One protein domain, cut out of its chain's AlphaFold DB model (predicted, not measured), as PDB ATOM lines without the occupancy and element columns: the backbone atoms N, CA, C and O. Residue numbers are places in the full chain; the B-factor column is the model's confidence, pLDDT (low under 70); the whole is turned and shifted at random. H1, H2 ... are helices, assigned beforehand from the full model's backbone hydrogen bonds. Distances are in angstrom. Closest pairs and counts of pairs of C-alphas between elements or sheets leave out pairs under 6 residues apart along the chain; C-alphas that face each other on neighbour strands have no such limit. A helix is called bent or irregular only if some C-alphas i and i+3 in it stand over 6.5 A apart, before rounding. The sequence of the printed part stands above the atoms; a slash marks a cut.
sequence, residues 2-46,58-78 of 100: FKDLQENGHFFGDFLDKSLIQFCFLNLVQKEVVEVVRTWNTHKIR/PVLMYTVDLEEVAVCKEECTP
ATOM      1  N   PHE A   2      23.572  63.999 128.961       72.38
ATOM      2  CA  PHE A   2      23.143  65.184 128.180       72.38
ATOM      3  C   PHE A   2      21.857  65.818 128.717       72.38
ATOM      4  O   PHE A   2      21.750  67.037 128.782       72.38
ATOM      5  N   LYS A   3      20.914  64.982 129.167       81.06
ATOM      6  CA  LYS A   3      19.697  65.447 129.835       81.06
ATOM      7  C   LYS A   3      20.019  66.225 131.116       81.06
ATOM      8  O   LYS A   3      19.518  67.321 131.295       81.06
ATOM      9  N   ASP A   4      20.936  65.713 131.932       87.81
ATOM     10  CA  ASP A   4      21.392  66.388 133.154       87.81
ATOM     11  C   ASP A   4      22.093  67.726 132.845       87.81
ATOM     12  O   ASP A   4      21.913  68.698 133.570       87.81
ATOM     13  N   LEU A   5      22.876  67.812 131.759       84.06
ATOM     14  CA  LEU A   5      23.470  69.081 131.312       84.06
ATOM     15  C   LEU A   5      22.390  70.100 130.934       84.06
ATOM     16  O   LEU A   5      22.499  71.271 131.294       84.06
ATOM     17  N   GLN A   6      21.335  69.651 130.255       86.75
ATOM     18  CA  GLN A   6      20.202  70.494 129.887       86.75
ATOM     19  C   GLN A   6      19.400  70.941 131.118       86.75
ATOM     20  O   GLN A   6      19.097  72.122 131.262       86.75
ATOM     21  N   GLU A   7      19.098  70.018 132.032       92.19
ATOM     22  CA  GLU A   7      18.349  70.291 133.266       92.19
ATOM     23  C   GLU A   7      19.090  71.271 134.193       92.19
ATOM     24  O   GLU A   7      18.451  72.071 134.873       92.19
ATOM     25  N   ASN A   8      20.427  71.273 134.166       91.25
ATOM     26  CA  ASN A   8      21.263  72.196 134.939       91.25
ATOM     27  C   ASN A   8      21.573  73.524 134.217       91.25
ATOM     28  O   ASN A   8      22.300  74.354 134.760       91.25
ATOM     29  N   GLY A   9      21.059  73.742 133.002       86.88
ATOM     30  CA  GLY A   9      21.316  74.968 132.233       86.88
ATOM     31  C   GLY A   9      22.741  75.077 131.675       86.88
ATOM     32  O   GLY A   9      23.213  76.176 131.401       86.88
ATOM     33  N   HIS A  10      23.437  73.951 131.511       86.44
ATOM     34  CA  HIS A  10      24.751  73.863 130.861       86.44
ATOM     35  C   HIS A  10      24.665  73.441 129.391       86.44
ATOM     36  O   HIS A  10      25.694  73.233 128.755       86.44
ATOM     37  N   PHE A  11      23.451  73.255 128.873       88.81
ATOM     38  CA  PHE A  11      23.206  72.881 127.490       88.81
ATOM     39  C   PHE A  11      21.858  73.447 127.034       88.81
ATOM     40  O   PHE A  11      20.799  73.031 127.503       88.81
ATOM     41  N   PHE A  12      21.904  74.387 126.102       88.81
ATOM     42  CA  PHE A  12      20.764  75.028 125.448       88.81
ATOM     43  C   PHE A  12      20.531  74.488 124.030       88.81
ATOM     44  O   PHE A  12      19.472  74.712 123.446       88.81
ATOM     45  N   GLY A  13      21.492  73.734 123.490       86.94
ATOM     46  CA  GLY A  13      21.444  73.183 122.139       86.94
ATOM     47  C   GLY A  13      21.745  74.225 121.063       86.94
ATOM     48  O   GLY A  13      21.319  74.063 119.915       86.94
ATOM     49  N   ASP A  14      22.452  75.294 121.425       90.94
ATOM     50  CA  ASP A  14      22.899  76.309 120.482       90.94
ATOM     51  C   ASP A  14      24.112  75.836 119.654       90.94
ATOM     52  O   ASP A  14      24.517  74.669 119.681       90.94
ATOM     53  N   PHE A  15      24.664  76.736 118.841       91.94
ATOM     54  CA  PHE A  15      25.823  76.435 118.002       91.94
ATOM     55  C   PHE A  15      27.035  75.951 118.813       91.94
ATOM     56  O   PHE A  15      27.699  74.989 118.411       91.94
ATOM     57  N   LEU A  16      27.325  76.606 119.939       92.56
ATOM     58  CA  LEU A  16      28.499  76.295 120.744       92.56
ATOM     59  C   LEU A  16      28.309  74.952 121.439       92.56
ATOM     60  O   LEU A  16      29.186  74.097 121.358       92.56
ATOM     61  N   ASP A  17      27.141  74.727 122.030       91.31
ATOM     62  CA  ASP A  17      26.783  73.462 122.659       91.31
ATOM     63  C   ASP A  17      26.951  72.287 121.698       91.31
ATOM     64  O   ASP A  17      27.628  71.303 122.001       91.31
ATOM     65  N   LYS A  18      26.376  72.401 120.495       89.62
ATOM     66  CA  LYS A  18      26.495  71.374 119.453       89.62
ATOM     67  C   LYS A  18      27.955  71.129 119.084       89.62
ATOM     68  O   LYS A  18      28.369  69.971 119.018       89.62
ATOM     69  N   SER A  19      28.732  72.194 118.903       92.25
ATOM     70  CA  SER A  19      30.152  72.108 118.556       92.25
ATOM     71  C   SER A  19      30.982  71.456 119.666       92.25
ATOM     72  O   SER A  19      31.845  70.631 119.376       92.25
ATOM     73  N   LEU A  20      30.698  71.742 120.938       92.62
ATOM     74  CA  LEU A  20      31.383  71.135 122.084       92.62
ATOM     75  C   LEU A  20      31.034  69.650 122.244       92.62
ATOM     76  O   LEU A  20      31.915  68.829 122.504       92.62
ATOM     77  N   ILE A  21      29.770  69.267 122.047       90.62
ATOM     78  CA  ILE A  21      29.381  67.849 122.069       90.62
ATOM     79  C   ILE A  21      30.049  67.085 120.929       90.62
ATOM     80  O   ILE A  21      30.575  65.989 121.137       90.62
ATOM     81  N   GLN A  22      30.064  67.670 119.738       90.88
ATOM     82  CA  GLN A  22      30.762  67.127 118.586       90.88
ATOM     83  C   GLN A  22      32.266  66.965 118.861       90.88
ATOM     84  O   GLN A  22      32.811  65.877 118.674       90.88
ATOM     85  N   PHE A  23      32.916  67.997 119.400       92.50
ATOM     86  CA  PHE A  23      34.325  67.968 119.787       92.50
ATOM     87  C   PHE A  23      34.646  66.797 120.726       92.50
ATOM     88  O   PHE A  23      35.557  66.009 120.467       92.50
ATOM     89  N   CYS A  24      33.867  66.658 121.799       91.44
ATOM     90  CA  CYS A  24      34.118  65.678 122.851       91.44
ATOM     91  C   CYS A  24      33.743  64.246 122.447       91.44
ATOM     92  O   CYS A  24      34.422  63.296 122.839       91.44
ATOM     93  N   PHE A  25      32.654  64.068 121.692       90.50
ATOM     94  CA  PHE A  25      31.995  62.764 121.577       90.50
ATOM     95  C   PHE A  25      31.754  62.288 120.145       90.50
ATOM     96  O   PHE A  25      31.447  61.106 119.980       90.50
ATOM     97  N   LEU A  26      31.928  63.116 119.103       89.81
ATOM     98  CA  LEU A  26      31.580  62.708 117.731       89.81
ATOM     99  C   LEU A  26      32.307  61.429 117.310       89.81
ATOM    100  O   LEU A  26      31.703  60.535 116.726       89.81
ATOM    101  N   ASN A  27      33.595  61.309 117.635       87.12
ATOM    102  CA  ASN A  27      34.379  60.122 117.290       87.12
ATOM    103  C   ASN A  27      33.857  58.849 117.974       87.12
ATOM    104  O   ASN A  27      33.843  57.786 117.352       87.12
ATOM    105  N   LEU A  28      33.420  58.954 119.232       89.69
ATOM    106  CA  LEU A  28      32.845  57.837 119.980       89.69
ATOM    107  C   LEU A  28      31.490  57.439 119.389       89.69
ATOM    108  O   LEU A  28      31.309  56.284 119.011       89.69
ATOM    109  N   VAL A  29      30.590  58.411 119.225       87.88
ATOM    110  CA  VAL A  29      29.252  58.193 118.659       87.88
ATOM    111  C   VAL A  29      29.355  57.579 117.267       87.88
ATOM    112  O   VAL A  29      28.694  56.588 116.968       87.88
ATOM    113  N   GLN A  30      30.233  58.107 116.413       87.31
ATOM    114  CA  GLN A  30      30.409  57.588 115.062       87.31
ATOM    115  C   GLN A  30      30.921  56.145 115.063       87.31
ATOM    116  O   GLN A  30      30.450  55.333 114.266       87.31
ATOM    117  N   LYS A  31      31.861  55.807 115.951       89.62
ATOM    118  CA  LYS A  31      32.363  54.437 116.088       89.62
ATOM    119  C   LYS A  31      31.235  53.473 116.458       89.62
ATOM    120  O   LYS A  31      31.101  52.437 115.811       89.62
ATOM    121  N   GLU A  32      30.421  53.828 117.448       91.75
ATOM    122  CA  GLU A  32      29.293  53.005 117.894       91.75
ATOM    123  C   GLU A  32      28.238  52.846 116.793       91.75
ATOM    124  O   GLU A  32      27.811  51.730 116.496       91.75
ATOM    125  N   VAL A  33      27.875  53.933 116.105       87.62
ATOM    126  CA  VAL A  33      26.913  53.893 114.993       87.62
ATOM    127  C   VAL A  33      27.415  52.998 113.857       87.62
ATOM    128  O   VAL A  33      26.662  52.167 113.347       87.62
ATOM    129  N   VAL A  34      28.689  53.109 113.471       88.94
ATOM    130  CA  VAL A  34      29.287  52.256 112.430       88.94
ATOM    131  C   VAL A  34      29.258  50.780 112.834       88.94
ATOM    132  O   VAL A  34      28.974  49.918 111.998       88.94
ATOM    133  N   GLU A  35      29.520  50.467 114.102       92.25
ATOM    134  CA  GLU A  35      29.460  49.100 114.619       92.25
ATOM    135  C   GLU A  35      28.039  48.526 114.573       92.25
ATOM    136  O   GLU A  35      27.845  47.398 114.105       92.25
ATOM    137  N   VAL A  36      27.039  49.312 114.978       89.06
ATOM    138  CA  VAL A  36      25.623  48.931 114.896       89.06
ATOM    139  C   VAL A  36      25.224  48.672 113.446       89.06
ATOM    140  O   VAL A  36      24.688  47.606 113.139       89.06
ATOM    141  N   VAL A  37      25.552  49.589 112.532       85.94
ATOM    142  CA  VAL A  37      25.265  49.448 111.096       85.94
ATOM    143  C   VAL A  37      25.921  48.190 110.532       85.94
ATOM    144  O   VAL A  37      25.276  47.426 109.812       85.94
ATOM    145  N   ARG A  38      27.188  47.925 110.865       88.38
ATOM    146  CA  ARG A  38      27.903  46.724 110.415       88.38
ATOM    147  C   ARG A  38      27.247  45.452 110.942       88.38
ATOM    148  O   ARG A  38      27.028  44.516 110.168       88.38
ATOM    149  N   THR A  39      26.941  45.411 112.232       88.69
ATOM    150  CA  THR A  39      26.333  44.247 112.887       88.69
ATOM    151  C   THR A  39      24.968  43.961 112.285       88.69
ATOM    152  O   THR A  39      24.709  42.845 111.846       88.69
ATOM    153  N   TRP A  40      24.134  44.987 112.143       83.50
ATOM    154  CA  TRP A  40      22.821  44.884 111.517       83.50
ATOM    155  C   TRP A  40      22.903  44.378 110.075       83.50
ATOM    156  O   TRP A  40      22.230  43.422 109.691       83.50
ATOM    157  N   ASN A  41      23.795  44.970 109.281       82.44
ATOM    158  CA  ASN A  41      23.957  44.636 107.870       82.44
ATOM    159  C   ASN A  41      24.538  43.238 107.623       82.44
ATOM    160  O   ASN A  41      24.424  42.708 106.518       82.44
ATOM    161  N   THR A  42      25.165  42.634 108.626       86.62
ATOM    162  CA  THR A  42      25.722  41.279 108.532       86.62
ATOM    163  C   THR A  42      24.872  40.240 109.257       86.62
ATOM    164  O   THR A  42      25.038  39.043 109.018       86.62
ATOM    165  N   HIS A  43      23.921  40.673 110.087       84.19
ATOM    166  CA  HIS A  43      23.039  39.787 110.825       84.19
ATOM    167  C   HIS A  43      22.109  39.006 109.885       84.19
ATOM    168  O   HIS A  43      21.448  39.566 109.008       84.19
ATOM    169  N   LYS A  44      22.035  37.688 110.093       81.94
ATOM    170  CA  LYS A  44      21.082  36.798 109.423       81.94
ATOM    171  C   LYS A  44      20.163  36.181 110.467       81.94
ATOM    172  O   LYS A  44      20.603  35.364 111.275       81.94
ATOM    173  N   ILE A  45      18.887  36.542 110.412       81.56
ATOM    174  CA  ILE A  45      17.848  35.933 111.234       81.56
ATOM    175  C   ILE A  45      17.639  34.503 110.744       81.56
ATOM    176  O   ILE A  45      17.346  34.259 109.570       81.56
ATOM    177  N   ARG A  46      17.799  33.547 111.658       81.44
ATOM    178  CA  ARG A  46      17.547  32.135 111.379       81.44
ATOM    179  C   ARG A  46      16.032  31.885 111.324       81.44
ATOM    180  O   ARG A  46      15.347  32.253 112.278       81.44
ATOM    181  N   PRO A  58      17.506  41.538 108.028       71.06
ATOM    182  CA  PRO A  58      16.537  42.598 108.275       71.06
ATOM    183  C   PRO A  58      16.675  43.726 107.237       71.06
ATOM    184  O   PRO A  58      17.779  44.228 107.019       71.06
ATOM    185  N   VAL A  59      15.570  44.118 106.592       68.94
ATOM    186  CA  VAL A  59      15.562  45.186 105.567       68.94
ATOM    187  C   VAL A  59      15.237  46.554 106.180       68.94
ATOM    188  O   VAL A  59      15.882  47.537 105.835       68.94
ATOM    189  N   LEU A  60      14.305  46.617 107.137       67.12
ATOM    190  CA  LEU A  60      13.987  47.811 107.928       67.12
ATOM    191  C   LEU A  60      13.716  47.416 109.382       67.12
ATOM    192  O   LEU A  60      13.126  46.369 109.639       67.12
ATOM    193  N   MET A  61      14.161  48.254 110.321       58.34
ATOM    194  CA  MET A  61      13.935  48.056 111.759       58.34
ATOM    195  C   MET A  61      12.672  48.788 112.249       58.34
ATOM    196  O   MET A  61      12.048  48.360 113.213       58.34
ATOM    197  N   TYR A  62      12.280  49.863 111.562       61.31
ATOM    198  CA  TYR A  62      11.099  50.682 111.830       61.31
ATOM    199  C   TYR A  62      10.604  51.298 110.516       61.31
ATOM    200  O   TYR A  62      11.385  51.473 109.580       61.31
ATOM    201  N   THR A  63       9.313  51.610 110.427       68.69
ATOM    202  CA  THR A  63       8.778  52.442 109.343       68.69
ATOM    203  C   THR A  63       9.221  53.879 109.582       68.69
ATOM    204  O   THR A  63       8.796  54.497 110.553       68.69
ATOM    205  N   VAL A  64      10.106  54.371 108.720       70.94
ATOM    206  CA  VAL A  64      10.524  55.776 108.676       70.94
ATOM    207  C   VAL A  64       9.575  56.574 107.800       70.94
ATOM    208  O   VAL A  64       9.225  56.111 106.712       70.94
ATOM    209  N   ASP A  65       9.216  57.778 108.238       82.62
ATOM    210  CA  ASP A  65       8.648  58.772 107.337       82.62
ATOM    211  C   ASP A  65       9.742  59.231 106.357       82.62
ATOM    212  O   ASP A  65      10.873  59.538 106.743       82.62
ATOM    213  N   LEU A  66       9.425  59.227 105.063       83.44
ATOM    214  CA  LEU A  66      10.362  59.641 104.021       83.44
ATOM    215  C   LEU A  66      10.706  61.130 104.134       83.44
ATOM    216  O   LEU A  66      11.826  61.504 103.782       83.44
ATOM    217  N   GLU A  67       9.789  61.947 104.656       86.75
ATOM    218  CA  GLU A  67      10.000  63.378 104.889       86.75
ATOM    219  C   GLU A  67      11.063  63.593 105.977       86.75
ATOM    220  O   GLU A  67      12.029  64.332 105.785       86.75
ATOM    221  N   GLU A  68      10.964  62.858 107.089       83.12
ATOM    222  CA  GLU A  68      11.948  62.899 108.180       83.12
ATOM    223  C   GLU A  68      13.334  62.439 107.711       83.12
ATOM    224  O   GLU A  68      14.359  63.011 108.090       83.12
ATOM    225  N   VAL A  69      13.383  61.423 106.844       83.19
ATOM    226  CA  VAL A  69      14.639  60.952 106.245       83.19
ATOM    227  C   VAL A  69      15.245  62.008 105.323       83.19
ATOM    228  O   VAL A  69      16.470  62.136 105.284       83.19
ATOM    229  N   ALA A  70      14.426  62.749 104.574       84.50
ATOM    230  CA  ALA A  70      14.898  63.824 103.709       84.50
ATOM    231  C   ALA A  70      15.518  64.962 104.530       84.50
ATOM    232  O   ALA A  70      16.664  65.324 104.269       84.50
ATOM    233  N   VAL A  71      14.830  65.420 105.582       83.75
ATOM    234  CA  VAL A  71      15.353  66.427 106.522       83.75
ATOM    235  C   VAL A  71      16.660  65.952 107.147       83.75
ATOM    236  O   VAL A  71      17.655  66.669 107.156       83.75
ATOM    237  N   CYS A  72      16.706  64.704 107.620       80.62
ATOM    238  CA  CYS A  72      17.914  64.164 108.231       80.62
ATOM    239  C   CYS A  72      19.092  64.133 107.243       80.62
ATOM    240  O   CYS A  72      20.215  64.433 107.632       80.62
ATOM    241  N   LYS A  73      18.855  63.821 105.962       81.25
ATOM    242  CA  LYS A  73      19.896  63.854 104.920       81.25
ATOM    243  C   LYS A  73      20.396  65.260 104.599       81.25
ATOM    244  O   LYS A  73      21.558  65.384 104.233       81.25
ATOM    245  N   GLU A  74      19.537  66.269 104.689       81.06
ATOM    246  CA  GLU A  74      19.911  67.668 104.464       81.06
ATOM    247  C   GLU A  74      20.742  68.217 105.631       81.06
ATOM    248  O   GLU A  74      21.786  68.830 105.422       81.06
ATOM    249  N   GLU A  75      20.334  67.906 106.861       76.88
ATOM    250  CA  GLU A  75      20.991  68.370 108.088       76.88
ATOM    251  C   GLU A  75      22.279  67.589 108.419       76.88
ATOM    252  O   GLU A  75      23.194  68.106 109.067       76.88
ATOM    253  N   CYS A  76      22.383  66.328 107.989       73.12
ATOM    254  CA  CYS A  76      23.567  65.505 108.221       73.12
ATOM    255  C   CYS A  76      24.679  65.848 107.228       73.12
ATOM    256  O   CYS A  76      24.739  65.326 106.114       73.12
ATOM    257  N   THR A  77      25.632  66.662 107.670       69.88
ATOM    258  CA  THR A  77      26.855  66.914 106.908       69.88
ATOM    259  C   THR A  77      27.841  65.743 107.031       69.88
ATOM    260  O   THR A  77      28.009  65.165 108.113       69.88
ATOM    261  N   PRO A  78      28.520  65.351 105.935       69.44
ATOM    262  CA  PRO A  78      29.633  64.417 106.013       69.44
ATOM    263  C   PRO A  78      30.698  64.953 106.966       69.44
ATOM    264  O   PRO A  78      31.009  66.143 106.957       69.44
TER     265      PRO A  78
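What this domain is: This is residues 2 to 46 and 58 to 78 of the 100 residues of an uncharacterized protein of Scophthalmus maximus (UniProt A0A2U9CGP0). A long helix, H2, bends at residues 25 and 26 into a shorter arm H2a and a longer arm H2b; two short helices, H1 and H3, stand off from it, with no packed core. The chain leads from H1 into H2 and, beyond a cut, folds back to H3. The printed part has 66 residues, all helix by class, in the order H1, H2, H3, with no named strand. It is only just loose, close to extended, with a radius of gyration of the C-alphas of 15.8 A and spans of 47 by 27 by 25 A.

How they stand to each other: H2, residues 15 to 42, was assigned as one helix by its hydrogen bonds but is bent: C-alphas 24 and 27 are 7.9 A apart. Its arms, H2a, residues 15 to 24, and H2b, residues 27 to 42, are only just about perpendicular at 70.3 degrees. H1, residues 2 to 7, and H3, residues 66 to 75, are apart from both arms and from each other. Every O i to N i+4 pair is within hydrogen-bond range in H1, H2a, H2b and H3.

Where its parts are: H2b measures 22.5 A, H2a 14.4 A, H3 14.3 A and H1 8.7 A. C-alpha 2 is at (23.143, 65.184, 128.180) and C-alpha 75 at (20.991, 68.370, 108.088).

The domain as a whole: The farthest C-alphas, of Gly 9 and Arg 46, are 47.8 A apart. Residues 47 to 57 are not printed; C-alphas 46 and 58 are 11.0 A apart. Residues 59 to 63 and 77 to 78 have pLDDT under 70.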